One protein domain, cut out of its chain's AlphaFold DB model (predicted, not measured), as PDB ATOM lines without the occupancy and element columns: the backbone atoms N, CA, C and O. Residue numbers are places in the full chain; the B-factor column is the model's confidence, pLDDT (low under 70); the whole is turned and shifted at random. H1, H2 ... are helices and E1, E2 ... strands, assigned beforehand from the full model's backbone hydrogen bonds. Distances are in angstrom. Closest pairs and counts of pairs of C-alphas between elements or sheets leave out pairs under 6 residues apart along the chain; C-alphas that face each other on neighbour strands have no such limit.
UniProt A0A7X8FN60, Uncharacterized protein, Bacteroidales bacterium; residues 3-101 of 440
ATOM      1  N   ALA A   3       2.884 -23.691   7.279       83.69
ATOM      2  CA  ALA A   3       3.285 -24.707   6.307       83.69
ATOM      3  C   ALA A   3       3.028 -26.159   6.763       83.69
ATOM      4  O   ALA A   3       2.815 -27.020   5.920       83.69
ATOM      5  N   ASP A   4       3.000 -26.434   8.069       85.69
ATOM      6  CA  ASP A   4       2.806 -27.780   8.634       85.69
ATOM      7  C   ASP A   4       1.417 -28.355   8.315       85.69
ATOM      8  O   ASP A   4       1.237 -29.567   8.295       85.69
ATOM      9  N   VAL A   5       0.436 -27.486   8.044       90.44
ATOM     10  CA  VAL A   5      -0.943 -27.880   7.712       90.44
ATOM     11  C   VAL A   5      -1.396 -27.381   6.340       90.44
ATOM     12  O   VAL A   5      -2.312 -27.947   5.751       90.44
ATOM     13  N   ASN A   6      -0.757 -26.335   5.806       91.31
ATOM     14  CA  ASN A   6      -1.212 -25.674   4.584       91.31
ATOM     15  C   ASN A   6      -0.602 -26.240   3.293       91.31
ATOM     16  O   ASN A   6      -1.084 -25.910   2.216       91.31
ATOM     17  N   VAL A   7       0.448 -27.060   3.357       91.12
ATOM     18  CA  VAL A   7       1.087 -27.624   2.156       91.12
ATOM     19  C   VAL A   7       1.468 -29.093   2.358       91.12
ATOM     20  O   VAL A   7       1.472 -29.610   3.475       91.12
ATOM     21  N   ASP A   8       1.716 -29.814   1.269       90.69
ATOM     22  CA  ASP A   8       2.518 -31.043   1.297       90.69
ATOM     23  C   ASP A   8       3.982 -30.602   1.191       90.69
ATOM     24  O   ASP A   8       4.395 -30.152   0.130       90.69
ATOM     25  N   GLN A   9       4.720 -30.585   2.308       88.50
ATOM     26  CA  GLN A   9       5.997 -29.863   2.386       88.50
ATOM     27  C   GLN A   9       6.999 -30.305   1.316       88.50
ATOM     28  O   GLN A   9       7.634 -29.447   0.712       88.50
ATOM     29  N   GLU A  10       7.118 -31.608   1.062       90.81
ATOM     30  CA  GLU A  10       8.073 -32.144   0.090       90.81
ATOM     31  C   GLU A  10       7.709 -31.708  -1.332       90.81
ATOM     32  O   GLU A  10       8.492 -31.013  -1.982       90.81
ATOM     33  N   LYS A  11       6.477 -31.999  -1.769       92.69
ATOM     34  CA  LYS A  11       5.999 -31.634  -3.112       92.69
ATOM     35  C   LYS A  11       5.950 -30.127  -3.323       92.69
ATOM     36  O   LYS A  11       6.279 -29.624  -4.394       92.69
ATOM     37  N   PHE A  12       5.549 -29.384  -2.296       91.75
ATOM     38  CA  PHE A  12       5.475 -27.936  -2.370       91.75
ATOM     39  C   PHE A  12       6.869 -27.331  -2.530       91.75
ATOM     40  O   PHE A  12       7.066 -26.521  -3.432       91.75
ATOM     41  N   ILE A  13       7.848 -27.758  -1.722       90.62
ATOM     42  CA  ILE A  13       9.241 -27.303  -1.851       90.62
ATOM     43  C   ILE A  13       9.809 -27.675  -3.223       90.62
ATOM     44  O   ILE A  13      10.433 -26.820  -3.851       90.62
ATOM     45  N   GLU A  14       9.563 -28.893  -3.710       93.81
ATOM     46  CA  GLU A  14       9.980 -29.324  -5.049       93.81
ATOM     47  C   GLU A  14       9.388 -28.414  -6.138       93.81
ATOM     48  O   GLU A  14      10.118 -27.883  -6.976       93.81
ATOM     49  N   SER A  15       8.084 -28.138  -6.070       93.94
ATOM     50  CA  SER A  15       7.400 -27.292  -7.050       93.94
ATOM     51  C   SER A  15       7.873 -25.832  -7.019       93.94
ATOM     52  O   SER A  15       8.112 -25.238  -8.068       93.94
ATOM     53  N   ILE A  16       8.112 -25.254  -5.835       92.88
ATOM     54  CA  ILE A  16       8.706 -23.912  -5.699       92.88
ATOM     55  C   ILE A  16      10.163 -23.901  -6.184       92.88
ATOM     56  O   ILE A  16      10.626 -22.893  -6.726       92.88
ATOM     57  N   GLY A  17      10.870 -25.027  -6.054       93.62
ATOM     58  CA  GLY A  17      12.194 -25.249  -6.628       93.62
ATOM     59  C   GLY A  17      12.244 -24.964  -8.130       93.62
ATOM     60  O   GLY A  17      13.203 -24.348  -8.587       93.62
ATOM     61  N   LEU A  18      11.171 -25.259  -8.873       95.31
ATOM     62  CA  LEU A  18      11.071 -24.952 -10.307       95.31
ATOM     63  C   LEU A  18      11.188 -23.451 -10.598       95.31
ATOM     64  O   LEU A  18      11.833 -23.057 -11.569       95.31
ATOM     65  N   ILE A  19      10.616 -22.596  -9.740       94.00
ATOM     66  CA  ILE A  19      10.731 -21.138  -9.882       94.00
ATOM     67  C   ILE A  19      12.177 -20.712  -9.620       94.00
ATOM     68  O   ILE A  19      12.734 -19.889 -10.346       94.00
ATOM     69  N   VAL A  20      12.813 -21.285  -8.596       92.38
ATOM     70  CA  VAL A  20      14.210 -20.983  -8.253       92.38
ATOM     71  C   VAL A  20      15.154 -21.420  -9.374       92.38
ATOM     72  O   VAL A  20      16.061 -20.668  -9.737       92.38
ATOM     73  N   ASP A  21      14.935 -22.594  -9.955       94.56
ATOM     74  CA  ASP A  21      15.754 -23.127 -11.040       94.56
ATOM     75  C   ASP A  21      15.542 -22.356 -12.342       94.56
ATOM     76  O   ASP A  21      16.519 -22.021 -13.018       94.56
ATOM     77  N   TYR A  22      14.299 -21.961 -12.645       95.12
ATOM     78  CA  TYR A  22      14.011 -20.999 -13.707       95.12
ATOM     79  C   TYR A  22      14.848 -19.723 -13.536       95.12
ATOM     80  O   TYR A  22      15.541 -19.309 -14.471       95.12
ATOM     81  N   CYS A  23      14.837 -19.138 -12.332       92.62
ATOM     82  CA  CYS A  23      15.587 -17.920 -12.037       92.62
ATOM     83  C   CYS A  23      17.099 -18.115 -12.216       92.62
ATOM     84  O   CYS A  23      17.761 -17.291 -12.846       92.62
ATOM     85  N   LYS A  24      17.659 -19.212 -11.695       91.31
ATOM     86  CA  LYS A  24      19.094 -19.516 -11.821       91.31
ATOM     87  C   LYS A  24      19.514 -19.690 -13.279       91.31
ATOM     88  O   LYS A  24      20.537 -19.149 -13.688       91.31
ATOM     89  N   ASN A  25      18.726 -20.419 -14.066       92.69
ATOM     90  CA  ASN A  25      19.067 -20.730 -15.452       92.69
ATOM     91  C   ASN A  25      18.987 -19.502 -16.364       92.69
ATOM     92  O   ASN A  25      19.831 -19.345 -17.245       92.69
ATOM     93  N   ASN A  26      18.006 -18.625 -16.139       91.00
ATOM     94  CA  ASN A  26      17.758 -17.475 -17.009       91.00
ATOM     95  C   ASN A  26      18.498 -16.201 -16.583       91.00
ATOM     96  O   ASN A  26      18.701 -15.325 -17.422       91.00
ATOM     97  N   PHE A  27      18.911 -16.079 -15.315       90.56
ATOM     98  CA  PHE A  27      19.489 -14.835 -14.784       90.56
ATOM     99  C   PHE A  27      20.911 -14.972 -14.226       90.56
ATOM    100  O   PHE A  27      21.415 -14.018 -13.642       90.56
ATOM    101  N   LYS A  28      21.591 -16.112 -14.417       84.88
ATOM    102  CA  LYS A  28      22.993 -16.289 -13.981       84.88
ATOM    103  C   LYS A  28      23.956 -15.233 -14.541       84.88
ATOM    104  O   LYS A  28      24.874 -14.824 -13.842       84.88
ATOM    105  N   ASP A  29      23.713 -14.782 -15.771       87.25
ATOM    106  CA  ASP A  29      24.562 -13.824 -16.490       87.25
ATOM    107  C   ASP A  29      23.988 -12.396 -16.433       87.25
ATOM    108  O   ASP A  29      24.472 -11.486 -17.107       87.25
ATOM    109  N   LEU A  30      22.923 -12.189 -15.648       87.56
ATOM    110  CA  LEU A  30      22.284 -10.891 -15.500       87.56
ATOM    111  C   LEU A  30      23.228  -9.954 -14.722       87.56
ATOM    112  O   LEU A  30      23.710 -10.340 -13.652       87.56
ATOM    113  N   PRO A  31      23.483  -8.719 -15.196       89.38
ATOM    114  CA  PRO A  31      24.313  -7.771 -14.462       89.38
ATOM    115  C   PRO A  31      23.811  -7.588 -13.029       89.38
ATOM    116  O   PRO A  31      22.610  -7.451 -12.805       89.38
ATOM    117  N   THR A  32      24.718  -7.511 -12.054       88.19
ATOM    118  CA  THR A  32      24.358  -7.312 -10.634       88.19
ATOM    119  C   THR A  32      23.640  -5.985 -10.374       88.19
ATOM    120  O   THR A  32      22.977  -5.822  -9.351       88.19
ATOM    121  N   THR A  33      23.746  -5.039 -11.309       90.81
ATOM    122  CA  THR A  33      23.000  -3.777 -11.321       90.81
ATOM    123  C   THR A  33      21.526  -3.954 -11.680       90.81
ATOM    124  O   THR A  33      20.721  -3.114 -11.286       90.81
ATOM    125  N   GLN A  34      21.163  -5.029 -12.385       92.06
ATOM    126  CA  GLN A  34      19.781  -5.395 -12.661       92.06
ATOM    127  C   GLN A  34      19.274  -6.326 -11.557       92.06
ATOM    128  O   GLN A  34      19.751  -7.448 -11.375       92.06
ATOM    129  N   LYS A  35      18.269  -5.855 -10.828       94.62
ATOM    130  CA  LYS A  35      17.565  -6.594  -9.781       94.62
ATOM    131  C   LYS A  35      16.207  -7.031 -10.299       94.62
ATOM    132  O   LYS A  35      15.565  -6.307 -11.068       94.62
ATOM    133  N   ILE A  36      15.767  -8.198  -9.846       94.69
ATOM    134  CA  ILE A  36      14.465  -8.767 -10.199       94.69
ATOM    135  C   ILE A  36      13.785  -9.239  -8.916       94.69
ATOM    136  O   ILE A  36      14.414  -9.869  -8.066       94.69
ATOM    137  N   GLY A  37      12.509  -8.908  -8.771       95.19
ATOM    138  CA  GLY A  37      11.636  -9.393  -7.715       95.19
ATOM    139  C   GLY A  37      10.469 -10.144  -8.334       95.19
ATOM    140  O   GLY A  37       9.831  -9.636  -9.251       95.19
ATOM    141  N   ILE A  38      10.170 -11.337  -7.839       95.38
ATOM    142  CA  ILE A  38       9.027 -12.140  -8.270       95.38
ATOM    143  C   ILE A  38       8.162 -12.391  -7.043       95.38
ATOM    144  O   ILE A  38       8.596 -13.040  -6.093       95.38
ATOM    145  N   LEU A  39       6.939 -11.872  -7.057       95.50
ATOM    146  CA  LEU A  39       5.905 -12.238  -6.097       95.50
ATOM    147  C   LEU A  39       5.047 -13.337  -6.719       95.50
ATOM    148  O   LEU A  39       4.328 -13.074  -7.680       95.50
ATOM    149  N   ALA A  40       5.111 -14.539  -6.157       95.25
ATOM    150  CA  ALA A  40       4.225 -15.646  -6.479       95.25
ATOM    151  C   ALA A  40       3.164 -15.769  -5.381       95.25
ATOM    152  O   ALA A  40       3.498 -15.903  -4.206       95.25
ATOM    153  N   ILE A  41       1.886 -15.717  -5.744       94.75
ATOM    154  CA  ILE A  41       0.778 -16.034  -4.843       94.75
ATOM    155  C   ILE A  41       0.299 -17.425  -5.227       94.75
ATOM    156  O   ILE A  41      -0.312 -17.606  -6.278       94.75
ATOM    157  N   VAL A  42       0.623 -18.411  -4.393       95.06
ATOM    158  CA  VAL A  42       0.184 -19.786  -4.616       95.06
ATOM    159  C   VAL A  42      -1.198 -19.957  -4.013       95.06
ATOM    160  O   VAL A  42      -1.390 -19.708  -2.822       95.06
ATOM    161  N   HIS A  43      -2.159 -20.342  -4.845       94.50
ATOM    162  CA  HIS A  43      -3.563 -20.421  -4.462       94.50
ATOM    163  C   HIS A  43      -3.952 -21.824  -4.005       94.50
ATOM    164  O   HIS A  43      -3.303 -22.813  -4.362       94.50
ATOM    165  N   LYS A  44      -5.069 -21.918  -3.276       92.81
ATOM    166  CA  LYS A  44      -5.680 -23.212  -2.914       92.81
ATOM    167  C   LYS A  44      -6.113 -24.023  -4.137       92.81
ATOM    168  O   LYS A  44      -6.166 -25.246  -4.106       92.81
ATOM    169  N   GLN A  45      -6.523 -23.317  -5.187       90.25
ATOM    170  CA  GLN A  45      -7.117 -23.867  -6.401       90.25
ATOM    171  C   GLN A  45      -6.669 -23.021  -7.594       90.25
ATOM    172  O   GLN A  45      -6.562 -21.800  -7.482       90.25
ATOM    173  N   GLY A  46      -6.456 -23.667  -8.740       91.81
ATOM    174  CA  GLY A  46      -6.012 -22.996  -9.964       91.81
ATOM    175  C   GLY A  46      -4.512 -22.695  -9.991       91.81
ATOM    176  O   GLY A  46      -3.760 -23.109  -9.113       91.81
ATOM    177  N   ASN A  47      -4.067 -21.990 -11.030       93.12
ATOM    178  CA  ASN A  47      -2.653 -21.659 -11.216       93.12
ATOM    179  C   ASN A  47      -2.229 -20.496 -10.305       93.12
ATOM    180  O   ASN A  47      -3.056 -19.618 -10.056       93.12
ATOM    181  N   PRO A  48      -0.962 -20.436  -9.854       95.50
ATOM    182  CA  PRO A  48      -0.442 -19.296  -9.104       95.50
ATOM    183  C   PRO A  48      -0.558 -17.981  -9.873       95.50
ATOM    184  O   PRO A  48      -0.436 -17.948 -11.096       95.50
ATOM    185  N   THR A  49      -0.697 -16.879  -9.138       96.06
ATOM    186  CA  THR A  49      -0.580 -15.534  -9.712       96.06
ATOM    187  C   THR A  49       0.837 -15.006  -9.524       96.06
ATOM    188  O   THR A  49       1.350 -14.988  -8.404       96.06
ATOM    189  N   TYR A  50       1.448 -14.493 -10.593       96.25
ATOM    190  CA  TYR A  50       2.783 -13.897 -10.549       96.25
ATOM    191  C   TYR A  50       2.757 -12.386 -10.780       96.25
ATOM    192  O   TYR A  50       2.049 -11.877 -11.648       96.25
ATOM    193  N   LYS A  51       3.596 -11.659 -10.037       95.56
ATOM    194  CA  LYS A  51       3.989 -10.277 -10.339       95.56
ATOM    195  C   LYS A  51       5.506 -10.192 -10.413       95.56
ATOM    196  O   LYS A  51       6.197 -10.710  -9.542       95.56
ATOM    197  N   CYS A  52       6.010  -9.512 -11.435       95.19
ATOM    198  CA  CYS A  52       7.437  -9.295 -11.641       95.19
ATOM    199  C   CYS A  52       7.770  -7.812 -11.461       95.19
ATOM    200  O   CYS A  52       7.060  -6.938 -11.960       95.19
ATOM    201  N   PHE A  53       8.867  -7.541 -10.770       95.56
ATOM    202  CA  PHE A  53       9.383  -6.216 -10.469       95.56
ATOM    203  C   PHE A  53      10.831  -6.138 -10.938       95.56
ATOM    204  O   PHE A  53      11.601  -7.072 -10.715       95.56
ATOM    205  N   LEU A  54      11.209  -5.034 -11.573       94.31
ATOM    206  CA  LEU A  54      12.561  -4.806 -12.072       94.31
ATOM    207  C   LEU A  54      13.147  -3.553 -11.417       94.31
ATOM    208  O   LEU A  54      12.424  -2.615 -11.088       94.31
ATOM    209  N   ASN A  55      14.462  -3.539 -11.210       93.88
ATOM    210  CA  ASN A  55      15.198  -2.324 -10.875       93.88
ATOM    211  C   ASN A  55      16.594  -2.355 -11.539       93.88
ATOM    212  O   ASN A  55      17.386  -3.227 -11.174       93.88
ATOM    213  N   PRO A  56      16.908  -1.438 -12.477       92.31
ATOM    214  CA  PRO A  56      16.014  -0.405 -13.007       92.31
ATOM    215  C   PRO A  56      14.804  -1.012 -13.736       92.31
ATOM    216  O   PRO A  56      14.900  -2.085 -14.332       92.31
ATOM    217  N   ASP A  57      13.652  -0.343 -13.644       90.25
ATOM    218  CA  ASP A  57      12.409  -0.764 -14.304       90.25
ATOM    219  C   ASP A  57      12.367  -0.209 -15.731       90.25
ATOM    220  O   ASP A  57      11.768   0.828 -16.003       90.25
ATOM    221  N   ASN A  58      13.143  -0.826 -16.624       88.19
ATOM    222  CA  ASN A  58      13.356  -0.333 -17.989       88.19
ATOM    223  C   ASN A  58      13.307  -1.432 -19.065       88.19
ATOM    224  O   ASN A  58      13.737  -1.198 -20.193       88.19
ATOM    225  N   ASN A  59      12.821  -2.632 -18.731       89.62
ATOM    226  CA  ASN A  59      12.832  -3.779 -19.641       89.62
ATOM    227  C   ASN A  59      11.523  -4.585 -19.587       89.62
ATOM    228  O   ASN A  59      11.457  -5.691 -19.044       89.62
ATOM    229  N   ASP A  60      10.474  -4.036 -20.199       92.06
ATOM    230  CA  ASP A  60       9.148  -4.667 -20.259       92.06
ATOM    231  C   ASP A  60       9.141  -6.004 -21.011       92.06
ATOM    232  O   ASP A  60       8.365  -6.904 -20.680       92.06
ATOM    233  N   SER A  61      10.027  -6.172 -22.000       92.88
ATOM    234  CA  SER A  61      10.166  -7.437 -22.729       92.88
ATOM    235  C   SER A  61      10.653  -8.551 -21.803       92.88
ATOM    236  O   SER A  61      10.068  -9.636 -21.791       92.88
ATOM    237  N   LEU A  62      11.656  -8.264 -20.964       91.62
ATOM    238  CA  LEU A  62      12.119  -9.191 -19.937       91.62
ATOM    239  C   LEU A  62      10.993  -9.514 -18.953       91.62
ATOM    240  O   LEU A  62      10.718 -10.685 -18.722       91.62
ATOM    241  N   LYS A  63      10.291  -8.505 -18.429       94.12
ATOM    242  CA  LYS A  63       9.162  -8.699 -17.503       94.12
ATOM    243  C   LYS A  63       8.070  -9.597 -18.095       94.12
ATOM    244  O   LYS A  63       7.603 -10.516 -17.427       94.12
ATOM    245  N   THR A  64       7.698  -9.360 -19.352       95.62
ATOM    246  CA  THR A  64       6.680 -10.147 -20.066       95.62
ATOM    247  C   THR A  64       7.136 -11.584 -20.272       95.62
ATOM    248  O   THR A  64       6.368 -12.506 -20.009       95.62
ATOM    249  N   LYS A  65       8.395 -11.784 -20.679       95.12
ATOM    250  CA  LYS A  65       8.979 -13.119 -20.828       95.12
ATOM    251  C   LYS A  65       8.962 -13.881 -19.503       95.12
ATOM    252  O   LYS A  65       8.474 -15.000 -19.464       95.12
ATOM    253  N   ILE A  66       9.404 -13.245 -18.417       95.81
ATOM    254  CA  ILE A  66       9.396 -13.842 -17.075       95.81
ATOM    255  C   ILE A  66       7.999 -14.311 -16.697       95.81
ATOM    256  O   ILE A  66       7.817 -15.452 -16.292       95.81
ATOM    257  N   LEU A  67       7.000 -13.441 -16.843       96.81
ATOM    258  CA  LEU A  67       5.627 -13.793 -16.502       96.81
ATOM    259  C   LEU A  67       5.080 -14.911 -17.399       96.81
ATOM    260  O   LEU A  67       4.381 -15.783 -16.893       96.81
ATOM    261  N   SER A  68       5.398 -14.911 -18.695       96.81
ATOM    262  CA  SER A  68       5.010 -15.991 -19.611       96.81
ATOM    263  C   SER A  68       5.590 -17.330 -19.160       96.81
ATOM    264  O   SER A  68       4.835 -18.268 -18.933       96.81
ATOM    265  N   ASP A  69       6.906 -17.387 -18.949       96.88
ATOM    266  CA  ASP A  69       7.609 -18.618 -18.587       96.88
ATOM    267  C   ASP A  69       7.140 -19.153 -17.220       96.88
ATOM    268  O   ASP A  69       6.922 -20.351 -17.047       96.88
ATOM    269  N   LEU A  70       6.935 -18.269 -16.233       96.69
ATOM    270  CA  LEU A  70       6.459 -18.664 -14.901       96.69
ATOM    271  C   LEU A  70       5.029 -19.216 -14.919       96.69
ATOM    272  O   LEU A  70       4.715 -20.108 -14.131       96.69
ATOM    273  N   ASN A  71       4.166 -18.718 -15.809       95.50
ATOM    274  CA  ASN A  71       2.796 -19.216 -15.953       95.50
ATOM    275  C   ASN A  71       2.727 -20.625 -16.567       95.50
ATOM    276  O   ASN A  71       1.698 -21.288 -16.438       95.50
ATOM    277  N   GLU A  72       3.798 -21.098 -17.208       95.50
ATOM    278  CA  GLU A  72       3.902 -22.474 -17.710       95.50
ATOM    279  C   GLU A  72       4.329 -23.469 -16.617       95.50
ATOM    280  O   GLU A  72       4.146 -24.682 -16.770       95.50
ATOM    281  N   LEU A  73       4.876 -22.979 -15.496       95.00
ATOM    282  CA  LEU A  73       5.305 -23.827 -14.389       95.00
ATOM    283  C   LEU A  73       4.105 -24.414 -13.646       95.00
ATOM    284  O   LEU A  73       3.187 -23.712 -13.221       95.00
ATOM    285  N   LYS A  74       4.161 -25.727 -13.415       93.94
ATOM    286  CA  LYS A  74       3.195 -26.432 -12.571       93.94
ATOM    287  C   LYS A  74       3.637 -26.342 -11.119       93.94
ATOM    288  O   LYS A  74       4.581 -27.016 -10.718       93.94
ATOM    289  N   ILE A  75       2.954 -25.500 -10.356       94.62
ATOM    290  CA  ILE A  75       3.196 -25.329  -8.924       94.62
ATOM    291  C   ILE A  75       2.101 -26.037  -8.141       94.62
ATOM    292  O   ILE A  75       0.928 -25.947  -8.500       94.62
ATOM    293  N   GLU A  76       2.490 -26.716  -7.068       94.56
ATOM    294  CA  GLU A  76       1.542 -27.377  -6.180       94.56
ATOM    295  C   GLU A  76       0.666 -26.349  -5.467       94.56
ATOM    296  O   GLU A  76       1.147 -25.345  -4.938       94.56
ATOM    297  N   ASN A  77      -0.636 -26.616  -5.431       94.25
ATOM    298  CA  ASN A  77      -1.579 -25.780  -4.707       94.25
ATOM    299  C   ASN A  77      -1.363 -25.866  -3.193       94.25
ATOM    300  O   ASN A  77      -0.881 -26.862  -2.647       94.25
ATOM    301  N   THR A  78      -1.787 -24.820  -2.488       94.25
ATOM    302  CA  THR A  78      -1.937 -24.901  -1.034       94.25
ATOM    303  C   THR A  78      -3.221 -25.638  -0.656       94.25
ATOM    304  O   THR A  78      -4.136 -25.800  -1.459       94.25
ATOM    305  N   LYS A  79      -3.302 -26.111   0.587       93.38
ATOM    306  CA  LYS A  79      -4.432 -26.903   1.090       93.38
ATOM    307  C   LYS A  79      -5.549 -26.034   1.668       93.38
ATOM    308  O   LYS A  79      -6.718 -26.343   1.477       93.38
ATOM    309  N   LEU A  80      -5.201 -24.970   2.398       92.56
ATOM    310  CA  LEU A  80      -6.140 -24.246   3.268       92.56
ATOM    311  C   LEU A  80      -6.239 -22.757   2.938       92.56
ATOM    312  O   LEU A  80      -7.339 -22.204   2.919       92.56
ATOM    313  N   VAL A  81      -5.108 -22.093   2.690       92.81
ATOM    314  CA  VAL A  81      -5.023 -20.648   2.439       92.81
ATOM    315  C   VAL A  81      -3.965 -20.319   1.398       92.81
ATOM    316  O   VAL A  81      -2.972 -21.035   1.256       92.81
ATOM    317  N   ASP A  82      -4.160 -19.204   0.703       92.31
ATOM    318  CA  ASP A  82      -3.182 -18.689  -0.250       92.31
ATOM    319  C   ASP A  82      -1.860 -18.362   0.449       92.31
ATOM    320  O   ASP A  82      -1.830 -17.906   1.596       92.31
ATOM    321  N   PHE A  83      -0.755 -18.589  -0.256       90.31
ATOM    322  CA  PHE A  83       0.584 -18.456   0.296       90.31
ATOM    323  C   PHE A  83       1.450 -17.550  -0.589       90.31
ATOM    324  O   PHE A  83       1.882 -17.971  -1.667       90.31
ATOM    325  N   PRO A  84       1.685 -16.288  -0.177       91.81
ATOM    326  CA  PRO A  84       2.531 -15.368  -0.921       91.81
ATOM    327  C   PRO A  84       4.017 -15.649  -0.662       91.81
ATOM    328  O   PRO A  84       4.461 -15.759   0.481       91.81
ATOM    329  N   LEU A  85       4.794 -15.702  -1.737       91.25
ATOM    330  CA  LEU A  85       6.235 -15.929  -1.754       91.25
ATOM    331  C   LEU A  85       6.908 -14.820  -2.556       91.25
ATOM    332  O   LEU A  85       6.520 -14.554  -3.692       91.25
ATOM    333  N   PHE A  86       7.935 -14.190  -1.987       92.94
ATOM    334  CA  PHE A  86       8.753 -13.219  -2.705       92.94
ATOM    335  C   PHE A  86      10.151 -13.779  -2.950       92.94
ATOM    336  O   PHE A  86      10.863 -14.120  -2.007       92.94
ATOM    337  N   ILE A  87      10.541 -13.851  -4.218       92.25
ATOM    338  CA  ILE A  87      11.848 -14.318  -4.672       92.25
ATOM    339  C   ILE A  87      12.597 -13.114  -5.226       92.25
ATOM    340  O   ILE A  87      12.103 -12.423  -6.116       92.25
ATOM    341  N   SER A  88      13.789 -12.854  -4.701       93.19
ATOM    342  CA  SER A  88      14.626 -11.737  -5.124       93.19
ATOM    343  C   SER A  88      15.932 -12.214  -5.747       93.19
ATOM    344  O   SER A  88      16.598 -13.109  -5.230       93.19
ATOM    345  N   ILE A  89      16.312 -11.586  -6.858       92.81
ATOM    346  CA  ILE A  89      17.542 -11.849  -7.612       92.81
ATOM    347  C   ILE A  89      18.394 -10.580  -7.593       92.81
ATOM    348  O   ILE A  89      17.874  -9.474  -7.769       92.81
ATOM    349  N   ASN A  90      19.701 -10.737  -7.354       91.75
ATOM    350  CA  ASN A  90      20.680  -9.648  -7.188       91.75
ATOM    351  C   ASN A  90      20.336  -8.638  -6.071       91.75
ATOM    352  O   ASN A  90      20.940  -7.570  -5.960       91.75
ATOM    353  N   THR A  91      19.385  -8.981  -5.201       88.75
ATOM    354  CA  THR A  91      19.047  -8.236  -3.988       88.75
ATOM    355  C   THR A  91      18.440  -9.160  -2.936       88.75
ATOM    356  O   THR A  91      17.916 -10.223  -3.260       88.75
ATOM    357  N   GLY A  92      18.500  -8.737  -1.673       82.38
ATOM    358  CA  GLY A  92      17.746  -9.317  -0.558       82.38
ATOM    359  C   GLY A  92      16.687  -8.367   0.011       82.38
ATOM    360  O   GLY A  92      16.165  -8.621   1.093       82.38
ATOM    361  N   LYS A  93      16.410  -7.232  -0.651       86.31
ATOM    362  CA  LYS A  93      15.521  -6.179  -0.139       86.31
ATOM    363  C   LYS A  93      14.353  -5.931  -1.088       86.31
ATOM    364  O   LYS A  93      14.545  -5.525  -2.228       86.31
ATOM    365  N   THR A  94      13.132  -6.072  -0.579       87.19
ATOM    366  CA  THR A  94      11.899  -5.700  -1.297       87.19
ATOM    367  C   THR A  94      11.796  -4.197  -1.566       87.19
ATOM    368  O   THR A  94      11.187  -3.795  -2.548       87.19
ATOM    369  N   SER A  95      12.442  -3.363  -0.740       86.88
ATOM    370  CA  SER A  95      12.482  -1.899  -0.896       86.88
ATOM    371  C   SER A  95      13.167  -1.423  -2.177       86.88
ATOM    372  O   SER A  95      13.070  -0.248  -2.515       86.88
ATOM    373  N   ASP A  96      13.881  -2.308  -2.873       90.12
ATOM    374  CA  ASP A  96      14.486  -1.989  -4.163       90.12
ATOM    375  C   ASP A  96      13.445  -1.894  -5.288       90.12
ATOM    376  O   ASP A  96      13.773  -1.417  -6.370       90.12
ATOM    377  N   PHE A  97      12.201  -2.317  -5.058       93.38
ATOM    378  CA  PHE A  97      11.145  -2.336  -6.063       93.38
ATOM    379  C   PHE A  97      10.058  -1.326  -5.697       93.38
ATOM    380  O   PHE A  97       9.296  -1.537  -4.756       93.38
ATOM    381  N   LYS A  98       9.987  -0.219  -6.449       86.94
ATOM    382  CA  LYS A  98       9.106   0.922  -6.147       86.94
ATOM    383  C   LYS A  98       7.627   0.534  -6.054       86.94
ATOM    384  O   LYS A  98       6.934   1.016  -5.165       86.94
ATOM    385  N   ASP A  99       7.182  -0.362  -6.931       88.50
ATOM    386  CA  ASP A  99       5.776  -0.771  -7.028       88.50
ATOM    387  C   ASP A  99       5.467  -2.059  -6.249       88.50
ATOM    388  O   ASP A  99       4.352  -2.583  -6.315       88.50
ATOM    389  N   TYR A 100       6.443  -2.606  -5.515       91.69
ATOM    390  CA  TYR A 100       6.198  -3.767  -4.669       91.69
ATOM    391  C   TYR A 100       5.387  -3.364  -3.439       91.69
ATOM    392  O   TYR A 100       5.823  -2.574  -2.599       91.69
ATOM    393  N   ILE A 101       4.224  -3.994  -3.300       89.06
ATOM    394  CA  ILE A 101       3.406  -3.929  -2.098       89.06
ATOM    395  C   ILE A 101       3.342  -5.340  -1.524       89.06
ATOM    396  O   ILE A 101       2.906  -6.278  -2.188       89.06
TER     397      ILE A 101
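What this domain is: This is residues 3 to 101 of the 440 residues of an uncharacterized protein of Bacteroidales bacterium (UniProt A0A7X8FN60). A three-stranded antiparallel sheet has two helices, H2 and H3, over one face, running roughly along its strands, while residues 90 to 101 fold back over the other face. The short H1 sits beyond one end of the sheet. The 99 printed residues hold, in chain order, H1 H2 E1 E2 H3 E3; the sheet order is E2 E1 E3 and the class is mixed. The whole is compact, with a radius of gyration of the C-alphas of 13.7 A, and only just elongated, spanning 39 by 26 by 21 A.

Where its parts are: H1, residues 3 to 6, begins at C-alpha 3 (3.285, -24.707, 6.307). H2 is residues 9 to 27, 26.5 A long. E1, residues 35 to 42, is 22.4 A; E2, residues 49 to 55, 20.6 A; H3, residues 60 to 72, 18.7 A. E3, residues 83 to 89, 19.8 A, ends at C-alpha 89 (17.542, -11.849, -7.612).

How they stand to each other: E1 and E2 form a hairpin, with N 37 and O 53 2.8 A apart, within hydrogen-bond range. E1 and E3 are antiparallel, with N 38 and O 87 at 2.8 A. E2, H3 and E3 make a split strand-helix-strand unit, two strands running the same way with E1 between them, its crossover left-handed. In two layers, helices on one face of a sheet, H3 lies over E2 at a height of 8.6 A and H2, on the same face, over E3 and only just E1, with 3 C-alphas, at 9.9 A. The closest C-alphas of H2 and H3, Ile 19 and Leu 70, are 7.0 A apart: close but not clearly touching. Every O i to N i+4 pair is within range in H3, 14 of 15 in H2; H1 is too short for one.

The domain as a whole: The farthest C-alphas, Val 5 and Asn 58, are 40.3 A apart. The printed part has no cut and no long link; no printed residue is under 70 in pLDDT.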